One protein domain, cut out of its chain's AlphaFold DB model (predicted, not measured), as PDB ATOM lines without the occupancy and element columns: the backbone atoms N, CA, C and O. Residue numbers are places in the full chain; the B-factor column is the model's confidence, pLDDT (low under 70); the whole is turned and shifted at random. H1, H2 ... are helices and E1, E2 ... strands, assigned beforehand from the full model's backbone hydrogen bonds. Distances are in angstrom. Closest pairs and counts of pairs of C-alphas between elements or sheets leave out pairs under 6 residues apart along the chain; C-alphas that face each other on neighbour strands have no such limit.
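Overview. This is residues 88 to 185 of the 984 residues of an uncharacterized protein of bacterium 1xD8-6 (UniProt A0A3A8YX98). A two-strand hairpin, E3 and E4, lies in the middle of the domain, with helices H2 and H3, crossing steeply, on one side of it and a second hairpin, E1 and E2, on the other. The short helices H1 and H4 lie toward opposite ends of the longest axis. The printed part has 98 residues, with four named helices and four named strands in the order H1 H2 E1 E2 H3 E3 E4 H4; both two-strand sheets are antiparallel, and the class is mixed, helices and strands. The whole is compact, with a radius of gyration of the C-alphas of 13.2 A and spans of 36 by 28 by 19 A.

Arrangement. Strands E3, residues 164 to 170, and E4, residues 173 to 178, are antiparallel neighbours at 155 degrees and form a hairpin, with N 168 and O 175 2.9 A apart, within hydrogen-bond range. Residues 135 to 136 pair antiparallel with residues 173 to 174 of E4. Helix H3, residues 144 to 157, comes closest to E3 at the C-alphas of Trp 151 and Phe 167, 7.9 A apart. Helix H2, residues 95 to 111, is near E4, with 7 pairs of C-alphas within 10 A. H2 touches H3 with residues 97 to 101 alone, the same way at a steep tilt of 53 degrees; the closest C-alphas, of Tyr 101 and Val 150, are 6.1 A apart. Helix H1, residues 88 to 91, only just touches H3, with 3 pairs of C-alphas within 8 A, the closest those of Gly 89 and Thr 153, 5.7 A apart. Strands E1, residues 120 to 124, and E2, residues 127 to 131, form the other hairpin, antiparallel at 141 degrees, with N 122 and O 129 2.8 A apart, within hydrogen-bond range. The closest C-alphas of E2 and E4, of Thr 131 and Leu 177, are 4.9 A apart. Helix H4, residues 180 to 183, touches no helix; its closest C-alpha to E2 is that of Glu 183, 5.7 A from that of Tyr 130. In H2 and H3 every O i to N i+4 pair is within hydrogen-bond range; H1 and H4 are too short for such a pair.

Along the chain. E3 measures 18.4 A from first to last C-alpha, E4 16.2 A, H2 24.4 A and H3 20.0 A. H1 begins at C-alpha 88 (168.912, 210.812, 154.912), E3 at C-alpha 164 (177.374, 192.666, 145.818), and H4 ends at C-alpha 183 (180.889, 183.864, 144.846).

Size, cuts and confidence. The C-alphas farthest apart, of Tyr 88 and Gly 126, are 38.9 A apart. The printed part has no cut. The link from E2 to H3, residues 132 to 143, is long. Mean pLDDT of the printed part is 78.5, with residues 88 to 92, 112 to 116, 139 to 140 and 184 under 70.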
ATOM      1  N   TYR A  88     169.586 209.938 155.866       52.53
ATOM      2  CA  TYR A  88     168.912 210.812 154.912       52.53
ATOM      3  C   TYR A  88     168.302 210.059 153.713       52.53
ATOM      4  O   TYR A  88     167.178 210.365 153.318       52.53
ATOM      5  N   GLY A  89     168.976 209.028 153.186       59.53
ATOM      6  CA  GLY A  89     168.407 208.198 152.120       59.53
ATOM      7  C   GLY A  89     167.227 207.353 152.597       59.53
ATOM      8  O   GLY A  89     166.183 207.289 151.945       59.53
ATOM      9  N   MET A  90     167.359 206.767 153.789       68.00
ATOM     10  CA  MET A  90     166.316 205.943 154.396       68.00
ATOM     11  C   MET A  90     165.075 206.765 154.778       68.00
ATOM     12  O   MET A  90     163.960 206.286 154.585       68.00
ATOM     13  N   ASP A  91     165.230 207.993 155.289       66.44
ATOM     14  CA  ASP A  91     164.116 208.850 155.733       66.44
ATOM     15  C   ASP A  91     163.137 209.176 154.577       66.44
ATOM     16  O   ASP A  91     161.927 209.285 154.813       66.44
ATOM     17  N   CYS A  92     163.636 209.251 153.335       65.12
ATOM     18  CA  CYS A  92     162.868 209.542 152.115       65.12
ATOM     19  C   CYS A  92     162.065 208.356 151.551       65.12
ATOM     20  O   CYS A  92     161.136 208.570 150.770       65.12
ATOM     21  N   LEU A  93     162.383 207.120 151.942       74.62
ATOM     22  CA  LEU A  93     161.635 205.930 151.532       74.62
ATOM     23  C   LEU A  93     160.219 205.924 152.140       74.62
ATOM     24  O   LEU A  93     160.002 206.384 153.266       74.62
ATOM     25  N   SER A  94     159.232 205.351 151.442       82.19
ATOM     26  CA  SER A  94     157.913 205.101 152.045       82.19
ATOM     27  C   SER A  94     158.005 204.092 153.201       82.19
ATOM     28  O   SER A  94     158.939 203.298 153.270       82.19
ATOM     29  N   GLU A  95     157.026 204.063 154.110       85.62
ATOM     30  CA  GLU A  95     157.078 203.169 155.285       85.62
ATOM     31  C   GLU A  95     157.170 201.671 154.917       85.62
ATOM     32  O   GLU A  95     157.753 200.893 155.664       85.62
ATOM     33  N   VAL A  96     156.669 201.265 153.740       85.31
ATOM     34  CA  VAL A  96     156.809 199.888 153.223       85.31
ATOM     35  C   VAL A  96     158.199 199.644 152.619       85.31
ATOM     36  O   VAL A  96     158.767 198.567 152.770       85.31
ATOM     37  N   GLN A  97     158.789 200.648 151.974       85.38
ATOM     38  CA  GLN A  97     160.176 200.577 151.509       85.38
ATOM     39  C   GLN A  97     161.161 200.553 152.690       85.38
ATOM     40  O   GLN A  97     162.131 199.801 152.659       85.38
ATOM     41  N   LYS A  98     160.869 201.285 153.774       86.81
ATOM     42  CA  LYS A  98     161.586 201.199 155.058       86.81
ATOM     43  C   LYS A  98     161.428 199.829 155.729       86.81
ATOM     44  O   LYS A  98     162.380 199.374 156.359       86.81
ATOM     45  N   GLU A  99     160.272 199.168 155.585       89.75
ATOM     46  CA  GLU A  99     160.048 197.774 156.019       89.75
ATOM     47  C   GLU A  99     161.049 196.838 155.313       89.75
ATOM     48  O   GLU A  99     161.822 196.161 155.987       89.75
ATOM     49  N   LEU A 100     161.130 196.880 153.973       88.62
ATOM     50  CA  LEU A 100     162.112 196.098 153.205       88.62
ATOM     51  C   LEU A 100     163.563 196.476 153.552       88.62
ATOM     52  O   LEU A 100     164.349 195.583 153.845       88.62
ATOM     53  N   TYR A 101     163.916 197.767 153.580       87.44
ATOM     54  CA  TYR A 101     165.268 198.231 153.932       87.44
ATOM     55  C   TYR A 101     165.714 197.670 155.295       87.44
ATOM     56  O   TYR A 101     166.803 197.113 155.428       87.44
ATOM     57  N   SER A 102     164.833 197.742 156.301       88.19
ATOM     58  CA  SER A 102     165.090 197.208 157.646       88.19
ATOM     59  C   SER A 102     165.240 195.682 157.657       88.19
ATOM     60  O   SER A 102     165.993 195.144 158.470       88.19
ATOM     61  N   ASN A 103     164.543 194.975 156.762       90.06
ATOM     62  CA  ASN A 103     164.655 193.524 156.616       90.06
ATOM     63  C   ASN A 103     165.969 193.128 155.920       90.06
ATOM     64  O   ASN A 103     166.619 192.195 156.385       90.06
ATOM     65  N   ILE A 104     166.409 193.861 154.887       87.00
ATOM     66  CA  ILE A 104     167.725 193.671 154.246       87.00
ATOM     67  C   ILE A 104     168.842 193.909 155.275       87.00
ATOM     68  O   ILE A 104     169.705 193.048 155.439       87.00
ATOM     69  N   GLU A 105     168.791 195.010 156.038       82.19
ATOM     70  CA  GLU A 105     169.726 195.245 157.149       82.19
ATOM     71  C   GLU A 105     169.717 194.101 158.171       82.19
ATOM     72  O   GLU A 105     170.776 193.679 158.630       82.19
ATOM     73  N   SER A 106     168.534 193.610 158.552       83.31
ATOM     74  CA  SER A 106     168.399 192.565 159.573       83.31
ATOM     75  C   SER A 106     168.962 191.223 159.104       83.31
ATOM     76  O   SER A 106     169.617 190.543 159.893       83.31
ATOM     77  N   SER A 107     168.756 190.864 157.835       85.94
ATOM     78  CA  SER A 107     169.331 189.659 157.232       85.94
ATOM     79  C   SER A 107     170.849 189.781 157.039       85.94
ATOM     80  O   SER A 107     171.573 188.860 157.413       85.94
ATOM     81  N   LEU A 108     171.364 190.937 156.593       82.62
ATOM     82  CA  LEU A 108     172.810 191.209 156.522       82.62
ATOM     83  C   LEU A 108     173.475 191.137 157.909       82.62
ATOM     84  O   LEU A 108     174.502 190.485 158.076       82.62
ATOM     85  N   LYS A 109     172.863 191.756 158.929       75.88
ATOM     86  CA  LYS A 109     173.296 191.698 160.341       75.88
ATOM     87  C   LYS A 109     173.071 190.310 160.980       75.88
ATOM     88  O   LYS A 109     173.480 190.095 162.125       75.88
ATOM     89  N   GLY A 110     172.420 189.388 160.267       71.50
ATOM     90  CA  GLY A 110     172.384 187.953 160.550       71.50
ATOM     91  C   GLY A 110     173.587 187.231 159.940       71.50
ATOM     92  O   GLY A 110     174.352 186.623 160.680       71.50
ATOM     93  N   PHE A 111     173.789 187.368 158.625       78.00
ATOM     94  CA  PHE A 111     174.911 186.775 157.880       78.00
ATOM     95  C   PHE A 111     176.280 187.141 158.481       78.00
ATOM     96  O   PHE A 111     177.082 186.268 158.785       78.00
ATOM     97  N   LEU A 112     176.517 188.427 158.763       67.31
ATOM     98  CA  LEU A 112     177.800 188.931 159.283       67.31
ATOM     99  C   LEU A 112     178.105 188.568 160.752       67.31
ATOM    100  O   LEU A 112     179.087 189.059 161.304       67.31
ATOM    101  N   ARG A 113     177.259 187.773 161.417       66.81
ATOM    102  CA  ARG A 113     177.483 187.295 162.796       66.81
ATOM    103  C   ARG A 113     177.994 185.866 162.887       66.81
ATOM    104  O   ARG A 113     178.318 185.422 163.987       66.81
ATOM    105  N   ASP A 114     177.990 185.152 161.775       66.31
ATOM    106  CA  ASP A 114     178.411 183.767 161.698       66.31
ATOM    107  C   ASP A 114     179.741 183.729 160.941       66.31
ATOM    108  O   ASP A 114     179.800 183.945 159.730       66.31
ATOM    109  N   ASP A 115     180.832 183.530 161.683       58.41
ATOM    110  CA  ASP A 115     182.188 183.512 161.128       58.41
ATOM    111  C   ASP A 115     182.381 182.398 160.081       58.41
ATOM    112  O   ASP A 115     183.253 182.535 159.215       58.41
ATOM    113  N   ASP A 116     181.549 181.352 160.118       68.25
ATOM    114  CA  ASP A 116     181.565 180.204 159.211       68.25
ATOM    115  C   ASP A 116     180.507 180.306 158.082       68.25
ATOM    116  O   ASP A 116     180.414 179.402 157.247       68.25
ATOM    117  N   ALA A 117     179.717 181.389 158.007       70.25
ATOM    118  CA  ALA A 117     178.658 181.528 157.003       70.25
ATOM    119  C   ALA A 117     179.193 181.638 155.567       70.25
ATOM    120  O   ALA A 117     179.926 182.561 155.210       70.25
ATOM    121  N   VAL A 118     178.748 180.715 154.715       79.88
ATOM    122  CA  VAL A 118     179.027 180.688 153.273       79.88
ATOM    123  C   VAL A 118     177.917 181.373 152.474       79.88
ATOM    124  O   VAL A 118     176.791 181.511 152.952       79.88
ATOM    125  N   PHE A 119     178.219 181.779 151.239       88.25
ATOM    126  CA  PHE A 119     177.189 182.210 150.298       88.25
ATOM    127  C   PHE A 119     176.333 181.003 149.863       88.25
ATOM    128  O   PHE A 119     176.861 179.932 149.570       88.25
ATOM    129  N   GLU A 120     175.011 181.168 149.845       88.06
ATOM    130  CA  GLU A 120     174.052 180.157 149.394       88.06
ATOM    131  C   GLU A 120     174.032 180.110 147.861       88.06
ATOM    132  O   GLU A 120     173.820 181.137 147.213       88.06
ATOM    133  N   GLU A 121     174.235 178.923 147.288       89.25
ATOM    134  CA  GLU A 121     174.111 178.678 145.849       89.25
ATOM    135  C   GLU A 121     172.633 178.673 145.426       89.25
ATOM    136  O   GLU A 121     171.797 178.019 146.054       89.25
ATOM    137  N   ILE A 122     172.304 179.402 144.359       83.06
ATOM    138  CA  ILE A 122     170.952 179.516 143.800       83.06
ATOM    139  C   ILE A 122     170.981 179.386 142.273       83.06
ATOM    140  O   ILE A 122     171.909 179.843 141.610       83.06
ATOM    141  N   THR A 123     169.935 178.793 141.697       82.69
ATOM    142  CA  THR A 123     169.778 178.689 140.238       82.69
ATOM    143  C   THR A 123     168.897 179.819 139.713       82.69
ATOM    144  O   THR A 123     167.752 179.963 140.148       82.69
ATOM    145  N   LEU A 124     169.398 180.594 138.752       70.69
ATOM    146  CA  LEU A 124     168.683 181.687 138.088       70.69
ATOM    147  C   LEU A 124     168.685 181.434 136.579       70.69
ATOM    148  O   LEU A 124     169.739 181.358 135.968       70.69
ATOM    149  N   ASN A 125     167.506 181.260 135.975       72.69
ATOM    150  CA  ASN A 125     167.332 180.994 134.533       72.69
ATOM    151  C   ASN A 125     168.118 179.785 133.959       72.69
ATOM    152  O   ASN A 125     168.199 179.632 132.744       72.69
ATOM    153  N   GLY A 126     168.644 178.903 134.818       74.62
ATOM    154  CA  GLY A 126     169.500 177.765 134.450       74.62
ATOM    155  C   GLY A 126     170.988 177.969 134.765       74.62
ATOM    156  O   GLY A 126     171.743 177.001 134.763       74.62
ATOM    157  N   GLU A 127     171.396 179.193 135.097       77.31
ATOM    158  CA  GLU A 127     172.747 179.543 135.537       77.31
ATOM    159  C   GLU A 127     172.871 179.459 137.066       77.31
ATOM    160  O   GLU A 127     171.875 179.518 137.795       77.31
ATOM    161  N   ILE A 128     174.102 179.319 137.559       83.62
ATOM    162  CA  ILE A 128     174.414 179.346 138.993       83.62
ATOM    163  C   ILE A 128     174.779 180.778 139.393       83.62
ATOM    164  O   ILE A 128     175.603 181.417 138.744       83.62
ATOM    165  N   ALA A 129     174.201 181.256 140.491       79.88
ATOM    166  CA  ALA A 129     174.590 182.482 141.179       79.88
ATOM    167  C   ALA A 129     174.623 182.229 142.694       79.88
ATOM    168  O   ALA A 129     174.139 181.200 143.166       79.88
ATOM    169  N   TYR A 130     175.156 183.173 143.475       87.56
ATOM    170  CA  TYR A 130     175.225 183.030 144.933       87.56
ATOM    171  C   TYR A 130     174.670 184.253 145.667       87.56
ATOM    172  O   TYR A 130     174.750 185.389 145.186       87.56
ATOM    173  N   THR A 131     174.119 184.022 146.860       87.88
ATOM    174  CA  THR A 131     173.524 185.047 147.728       87.88
ATOM    175  C   THR A 131     174.011 184.923 149.178       87.88
ATOM    176  O   THR A 131     174.151 183.810 149.679       87.88
ATOM    177  N   PRO A 132     174.272 186.025 149.908       86.50
ATOM    178  CA  PRO A 132     174.601 185.949 151.335       86.50
ATOM    179  C   PRO A 132     173.376 185.728 152.231       86.50
ATOM    180  O   PRO A 132     173.509 185.218 153.339       86.50
ATOM    181  N   PHE A 133     172.190 186.172 151.809       88.62
ATOM    182  CA  PHE A 133     170.972 186.106 152.611       88.62
ATOM    183  C   PHE A 133     169.735 186.437 151.778       88.62
ATOM    184  O   PHE A 133     169.802 187.127 150.765       88.62
ATOM    185  N   LYS A 134     168.568 186.053 152.294       91.31
ATOM    186  CA  LYS A 134     167.257 186.423 151.749       91.31
ATOM    187  C   LYS A 134     166.554 187.386 152.709       91.31
ATOM    188  O   LYS A 134     166.706 187.285 153.931       91.31
ATOM    189  N   ALA A 135     165.812 188.351 152.175       88.69
ATOM    190  CA  ALA A 135     165.072 189.352 152.942       88.69
ATOM    191  C   ALA A 135     163.584 189.315 152.564       88.69
ATOM    192  O   ALA A 135     163.212 189.564 151.421       88.69
ATOM    193  N   GLY A 136     162.716 188.995 153.525       84.56
ATOM    194  CA  GLY A 136     161.275 188.914 153.277       84.56
ATOM    195  C   GLY A 136     160.634 190.287 153.055       84.56
ATOM    196  O   GLY A 136     160.941 191.247 153.767       84.56
ATOM    197  N   TYR A 137     159.693 190.384 152.116       81.25
ATOM    198  CA  TYR A 137     158.897 191.585 151.866       81.25
ATOM    199  C   TYR A 137     157.458 191.265 151.455       81.25
ATOM    200  O   TYR A 137     157.120 190.189 150.964       81.25
ATOM    201  N   GLN A 138     156.572 192.234 151.667       73.94
ATOM    202  CA  GLN A 138     155.160 192.105 151.328       73.94
ATOM    203  C   GLN A 138     154.965 192.369 149.827       73.94
ATOM    204  O   GLN A 138     154.646 193.489 149.434       73.94
ATOM    205  N   SER A 139     155.148 191.338 148.995       59.00
ATOM    206  CA  SER A 139     155.141 191.419 147.520       59.00
ATOM    207  C   SER A 139     153.942 192.155 146.911       59.00
ATOM    208  O   SER A 139     154.091 192.857 145.920       59.00
ATOM    209  N   LYS A 140     152.765 192.098 147.545       61.97
ATOM    210  CA  LYS A 140     151.563 192.848 147.126       61.97
ATOM    211  C   LYS A 140     151.589 194.357 147.447       61.97
ATOM    212  O   LYS A 140     150.554 195.006 147.316       61.97
ATOM    213  N   LYS A 141     152.714 194.914 147.919       70.19
ATOM    214  CA  LYS A 141     152.851 196.329 148.318       70.19
ATOM    215  C   LYS A 141     154.015 197.094 147.664       70.19
ATOM    216  O   LYS A 141     154.080 198.301 147.872       70.19
ATOM    217  N   LEU A 142     154.939 196.432 146.958       78.50
ATOM    218  CA  LEU A 142     156.103 197.072 146.322       78.50
ATOM    219  C   LEU A 142     156.232 196.612 144.867       78.50
ATOM    220  O   LEU A 142     156.326 195.411 144.617       78.50
ATOM    221  N   GLY A 143     156.239 197.566 143.933       75.56
ATOM    222  CA  GLY A 143     156.591 197.338 142.526       75.56
ATOM    223  C   GLY A 143     158.104 197.396 142.280       75.56
ATOM    224  O   GLY A 143     158.853 197.824 143.155       75.56
ATOM    225  N   GLU A 144     158.532 197.000 141.081       73.25
ATOM    226  CA  GLU A 144     159.942 196.899 140.665       73.25
ATOM    227  C   GLU A 144     160.753 198.175 140.936       73.25
ATOM    228  O   GLU A 144     161.705 198.124 141.717       73.25
ATOM    229  N   ASP A 145     160.295 199.334 140.440       72.06
ATOM    230  CA  ASP A 145     160.818 200.666 140.782       72.06
ATOM    231  C   ASP A 145     161.143 200.805 142.273       72.06
ATOM    232  O   ASP A 145     162.207 201.272 142.659       72.06
ATOM    233  N   GLN A 146     160.212 200.404 143.139       78.06
ATOM    234  CA  GLN A 146     160.308 200.633 144.576       78.06
ATOM    235  C   GLN A 146     161.307 199.689 145.250       78.06
ATOM    236  O   GLN A 146     161.826 200.042 146.312       78.06
ATOM    237  N   LEU A 147     161.580 198.525 144.647       77.69
ATOM    238  CA  LEU A 147     162.647 197.606 145.050       77.69
ATOM    239  C   LEU A 147     164.013 198.149 144.620       77.69
ATOM    240  O   LEU A 147     164.922 198.192 145.447       77.69
ATOM    241  N   ILE A 148     164.126 198.652 143.384       73.25
ATOM    242  CA  ILE A 148     165.332 199.323 142.873       73.25
ATOM    243  C   ILE A 148     165.677 200.528 143.760       73.25
ATOM    244  O   ILE A 148     166.799 200.632 144.240       73.25
ATOM    245  N   GLN A 149     164.701 201.380 144.087       74.31
ATOM    246  CA  GLN A 149     164.883 202.520 144.999       74.31
ATOM    247  C   GLN A 149     165.441 202.104 146.368       74.31
ATOM    248  O   GLN A 149     166.367 202.734 146.884       74.31
ATOM    249  N   VAL A 150     164.915 201.026 146.962       80.12
ATOM    250  CA  VAL A 150     165.427 200.503 148.240       80.12
ATOM    251  C   VAL A 150     166.847 199.960 148.084       80.12
ATOM    252  O   VAL A 150     167.693 200.267 148.923       80.12
ATOM    253  N   TRP A 151     167.129 199.215 147.014       80.44
ATOM    254  CA  TRP A 151     168.457 198.667 146.738       80.44
ATOM    255  C   TRP A 151     169.510 199.757 146.525       80.44
ATOM    256  O   TRP A 151     170.555 199.720 147.170       80.44
ATOM    257  N   THR A 152     169.223 200.764 145.699       74.31
ATOM    258  CA  THR A 152     170.122 201.897 145.444       74.31
ATOM    259  C   THR A 152     170.369 202.705 146.719       74.31
ATOM    260  O   THR A 152     171.519 203.012 147.031       74.31
ATOM    261  N   THR A 153     169.330 202.957 147.532       75.31
ATOM    262  CA  THR A 153     169.491 203.588 148.861       75.31
ATOM    263  C   THR A 153     170.412 202.763 149.762       75.31
ATOM    264  O   THR A 153     171.307 203.298 150.413       75.31
ATOM    265  N   PHE A 154     170.207 201.446 149.795       80.06
ATOM    266  CA  PHE A 154     170.974 200.521 150.622       80.06
ATOM    267  C   PHE A 154     172.440 200.431 150.172       80.06
ATOM    268  O   PHE A 154     173.344 200.524 151.002       80.06
ATOM    269  N   ARG A 155     172.706 200.340 148.862       78.62
ATOM    270  CA  ARG A 155     174.069 200.345 148.308       78.62
ATOM    271  C   ARG A 155     174.799 201.670 148.529       78.62
ATOM    272  O   ARG A 155     175.992 201.622 148.821       78.62
ATOM    273  N   ALA A 156     174.107 202.809 148.440       73.25
ATOM    274  CA  ALA A 156     174.664 204.132 148.735       73.25
ATOM    275  C   ALA A 156     175.041 204.290 150.220       73.25
ATOM    276  O   ALA A 156     176.109 204.805 150.540       73.25
ATOM    277  N   ASN A 157     174.201 203.788 151.130       72.56
ATOM    278  CA  ASN A 157     174.454 203.818 152.575       72.56
ATOM    279  C   ASN A 157     175.500 202.789 153.043       72.56
ATOM    280  O   ASN A 157     176.088 202.940 154.119       72.56
ATOM    281  N   HIS A 158     175.744 201.745 152.249       74.56
ATOM    282  CA  HIS A 158     176.686 200.669 152.551       74.56
ATOM    283  C   HIS A 158     177.689 200.455 151.392       74.56
ATOM    284  O   HIS A 158     177.700 199.395 150.755       74.56
ATOM    285  N   PRO A 159     178.574 201.436 151.111       77.50
ATOM    286  CA  PRO A 159     179.544 201.354 150.011       77.50
ATOM    287  C   PRO A 159     180.542 200.194 150.180       77.50
ATOM    288  O   PRO A 159     180.976 199.611 149.189       77.50
ATOM    289  N   TRP A 160     180.812 199.786 151.426       75.62
ATOM    290  CA  TRP A 160     181.635 198.631 151.813       75.62
ATOM    291  C   TRP A 160     181.050 197.258 151.440       75.62
ATOM    292  O   TRP A 160     181.730 196.242 151.568       75.62
ATOM    293  N   LEU A 161     179.819 197.194 150.925       79.81
ATOM    294  CA  LEU A 161     179.268 195.992 150.292       79.81
ATOM    295  C   LEU A 161     179.743 195.846 148.835       79.81
ATOM    296  O   LEU A 161     178.951 195.522 147.956       79.81
ATOM    297  N   TYR A 162     181.022 196.133 148.563       83.06
ATOM    298  CA  TYR A 162     181.618 196.118 147.219       83.06
ATOM    299  C   TYR A 162     181.294 194.823 146.457       83.06
ATOM    300  O   TYR A 162     180.839 194.889 145.325       83.06
ATOM    301  N   TRP A 163     181.385 193.686 147.150       83.12
ATOM    302  CA  TRP A 163     181.163 192.306 146.706       83.12
ATOM    303  C   TRP A 163     179.717 191.940 146.290       83.12
ATOM    304  O   TRP A 163     179.458 190.771 146.004       83.12
ATOM    305  N   LEU A 164     178.768 192.888 146.246       82.81
ATOM    306  CA  LEU A 164     177.374 192.666 145.818       82.81
ATOM    307  C   LEU A 164     177.049 193.355 144.481       82.81
ATOM    308  O   LEU A 164     177.039 194.587 144.421       82.81
ATOM    309  N   LYS A 165     176.688 192.573 143.451       73.75
ATOM    310  CA  LYS A 165     176.383 193.069 142.089       73.75
ATOM    311  C   LYS A 165     174.966 193.625 141.925       73.75
ATOM    312  O   LYS A 165     174.770 194.640 141.270       73.75
ATOM    313  N   GLY A 166     173.968 192.991 142.534       79.19
ATOM    314  CA  GLY A 166     172.561 193.332 142.307       79.19
ATOM    315  C   GLY A 166     171.617 192.540 143.200       79.19
ATOM    316  O   GLY A 166     172.021 192.086 144.270       79.19
ATOM    317  N   PHE A 167     170.374 192.351 142.761       83.81
ATOM    318  CA  PHE A 167     169.385 191.518 143.445       83.81
ATOM    319  C   PHE A 167     168.432 190.847 142.451       83.81
ATOM    320  O   PHE A 167     168.230 191.341 141.345       83.81
ATOM    321  N   VAL A 168     167.796 189.760 142.882       82.06
ATOM    322  CA  VAL A 168     166.555 189.241 142.290       82.06
ATOM    323  C   VAL A 168     165.430 189.284 143.319       82.06
ATOM    324  O   VAL A 168     165.668 189.407 144.524       82.06
ATOM    325  N   TYR A 169     164.185 189.204 142.855       82.81
ATOM    326  CA  TYR A 169     163.011 189.226 143.721       82.81
ATOM    327  C   TYR A 169     161.915 188.292 143.200       82.81
ATOM    328  O   TYR A 169     161.706 188.152 141.996       82.81
ATOM    329  N   GLY A 170     161.194 187.643 144.111       77.62
ATOM    330  CA  GLY A 170     160.142 186.687 143.763       77.62
ATOM    331  C   GLY A 170     159.526 186.049 145.003       77.62
ATOM    332  O   GLY A 170     160.132 186.039 146.064       77.62
ATOM    333  N   GLY A 171     158.278 185.577 144.922       75.50
ATOM    334  CA  GLY A 171     157.595 184.878 146.028       75.50
ATOM    335  C   GLY A 171     157.299 185.696 147.304       75.50
ATOM    336  O   GLY A 171     156.529 185.237 148.145       75.50
ATOM    337  N   GLY A 172     157.837 186.912 147.441       79.94
ATOM    338  CA  GLY A 172     157.910 187.649 148.712       79.94
ATOM    339  C   GLY A 172     159.314 187.679 149.332       79.94
ATOM    340  O   GLY A 172     159.458 188.127 150.466       79.94
ATOM    341  N   GLU A 173     160.342 187.242 148.607       84.44
ATOM    342  CA  GLU A 173     161.752 187.323 148.985       84.44
ATOM    343  C   GLU A 173     162.519 188.274 148.057       84.44
ATOM    344  O   GLU A 173     162.317 188.290 146.842       84.44
ATOM    345  N   PHE A 174     163.395 189.076 148.654       86.00
ATOM    346  CA  PHE A 174     164.383 189.932 148.008       86.00
ATOM    347  C   PHE A 174     165.767 189.324 148.274       86.00
ATOM    348  O   PHE A 174     166.096 189.026 149.425       86.00
ATOM    349  N   VAL A 175     166.558 189.108 147.224       86.44
ATOM    350  CA  VAL A 175     167.742 188.237 147.258       86.44
ATOM    351  C   VAL A 175     168.933 188.946 146.600       86.44
ATOM    352  O   VAL A 175     169.032 188.944 145.371       86.44
ATOM    353  N   PRO A 176     169.832 189.584 147.374       86.69
ATOM    354  CA  PRO A 176     171.065 190.172 146.852       86.69
ATOM    355  C   PRO A 176     171.979 189.126 146.211       86.69
ATOM    356  O   PRO A 176     172.074 188.005 146.708       86.69
ATOM    357  N   LEU A 177     172.699 189.507 145.159       83.31
ATOM    358  CA  LEU A 177     173.638 188.648 144.437       83.31
ATOM    359  C   LEU A 177     175.090 189.071 144.676       83.31
ATOM    360  O   LEU A 177     175.404 190.264 144.670       83.31
ATOM    361  N   VAL A 178     175.972 188.087 144.827       85.31
ATOM    362  CA  VAL A 178     177.426 188.260 144.986       85.31
ATOM    363  C   VAL A 178     178.103 188.478 143.615       85.31
ATOM    364  O   VAL A 178     177.572 188.062 142.587       85.31
ATOM    365  N   ILE A 179     179.244 189.171 143.572       81.50
ATOM    366  CA  ILE A 179     180.116 189.283 142.381       81.50
ATOM    367  C   ILE A 179     180.906 187.977 142.186       81.50
ATOM    368  O   ILE A 179     181.431 187.446 143.159       81.50
ATOM    369  N   GLU A 180     181.035 187.488 140.946       80.38
ATOM    370  CA  GLU A 180     181.609 186.164 140.613       80.38
ATOM    371  C   GLU A 180     182.980 185.876 141.257       80.38
ATOM    372  O   GLU A 180     183.217 184.779 141.761       80.38
ATOM    373  N   GLU A 181     183.849 186.885 141.317       80.25
ATOM    374  CA  GLU A 181     185.148 186.872 142.008       80.25
ATOM    375  C   GLU A 181     185.060 186.365 143.466       80.25
ATOM    376  O   GLU A 181     185.925 185.629 143.944       80.25
ATOM    377  N   TYR A 182     183.977 186.717 144.163       81.88
ATOM    378  CA  TYR A 182     183.732 186.402 145.572       81.88
ATOM    379  C   TYR A 182     182.790 185.210 145.768       81.88
ATOM    380  O   TYR A 182     182.848 184.572 146.818       81.88
ATOM    381  N   GLU A 183     181.951 184.884 144.778       74.69
ATOM    382  CA  GLU A 183     180.889 183.864 144.846       74.69
ATOM    383  C   GLU A 183     181.354 182.524 145.437       74.69
ATOM    384  O   GLU A 183     180.676 181.944 146.283       74.69
ATOM    385  N   LYS A 184     182.547 182.066 145.047       68.38
ATOM    386  CA  LYS A 184     183.122 180.778 145.470       68.38
ATOM    387  C   LYS A 184     184.043 180.887 146.696       68.38
ATOM    388  O   LYS A 184     184.571 179.872 147.146       68.38
ATOM    389  N   ASN A 185     184.303 182.092 147.219       71.06
ATOM    390  CA  ASN A 185     185.404 182.324 148.158       71.06
ATOM    391  C   ASN A 185     185.181 183.479 149.163       71.06
ATOM    392  O   ASN A 185     185.708 184.586 149.018       71.06
TER     393      ASN A 185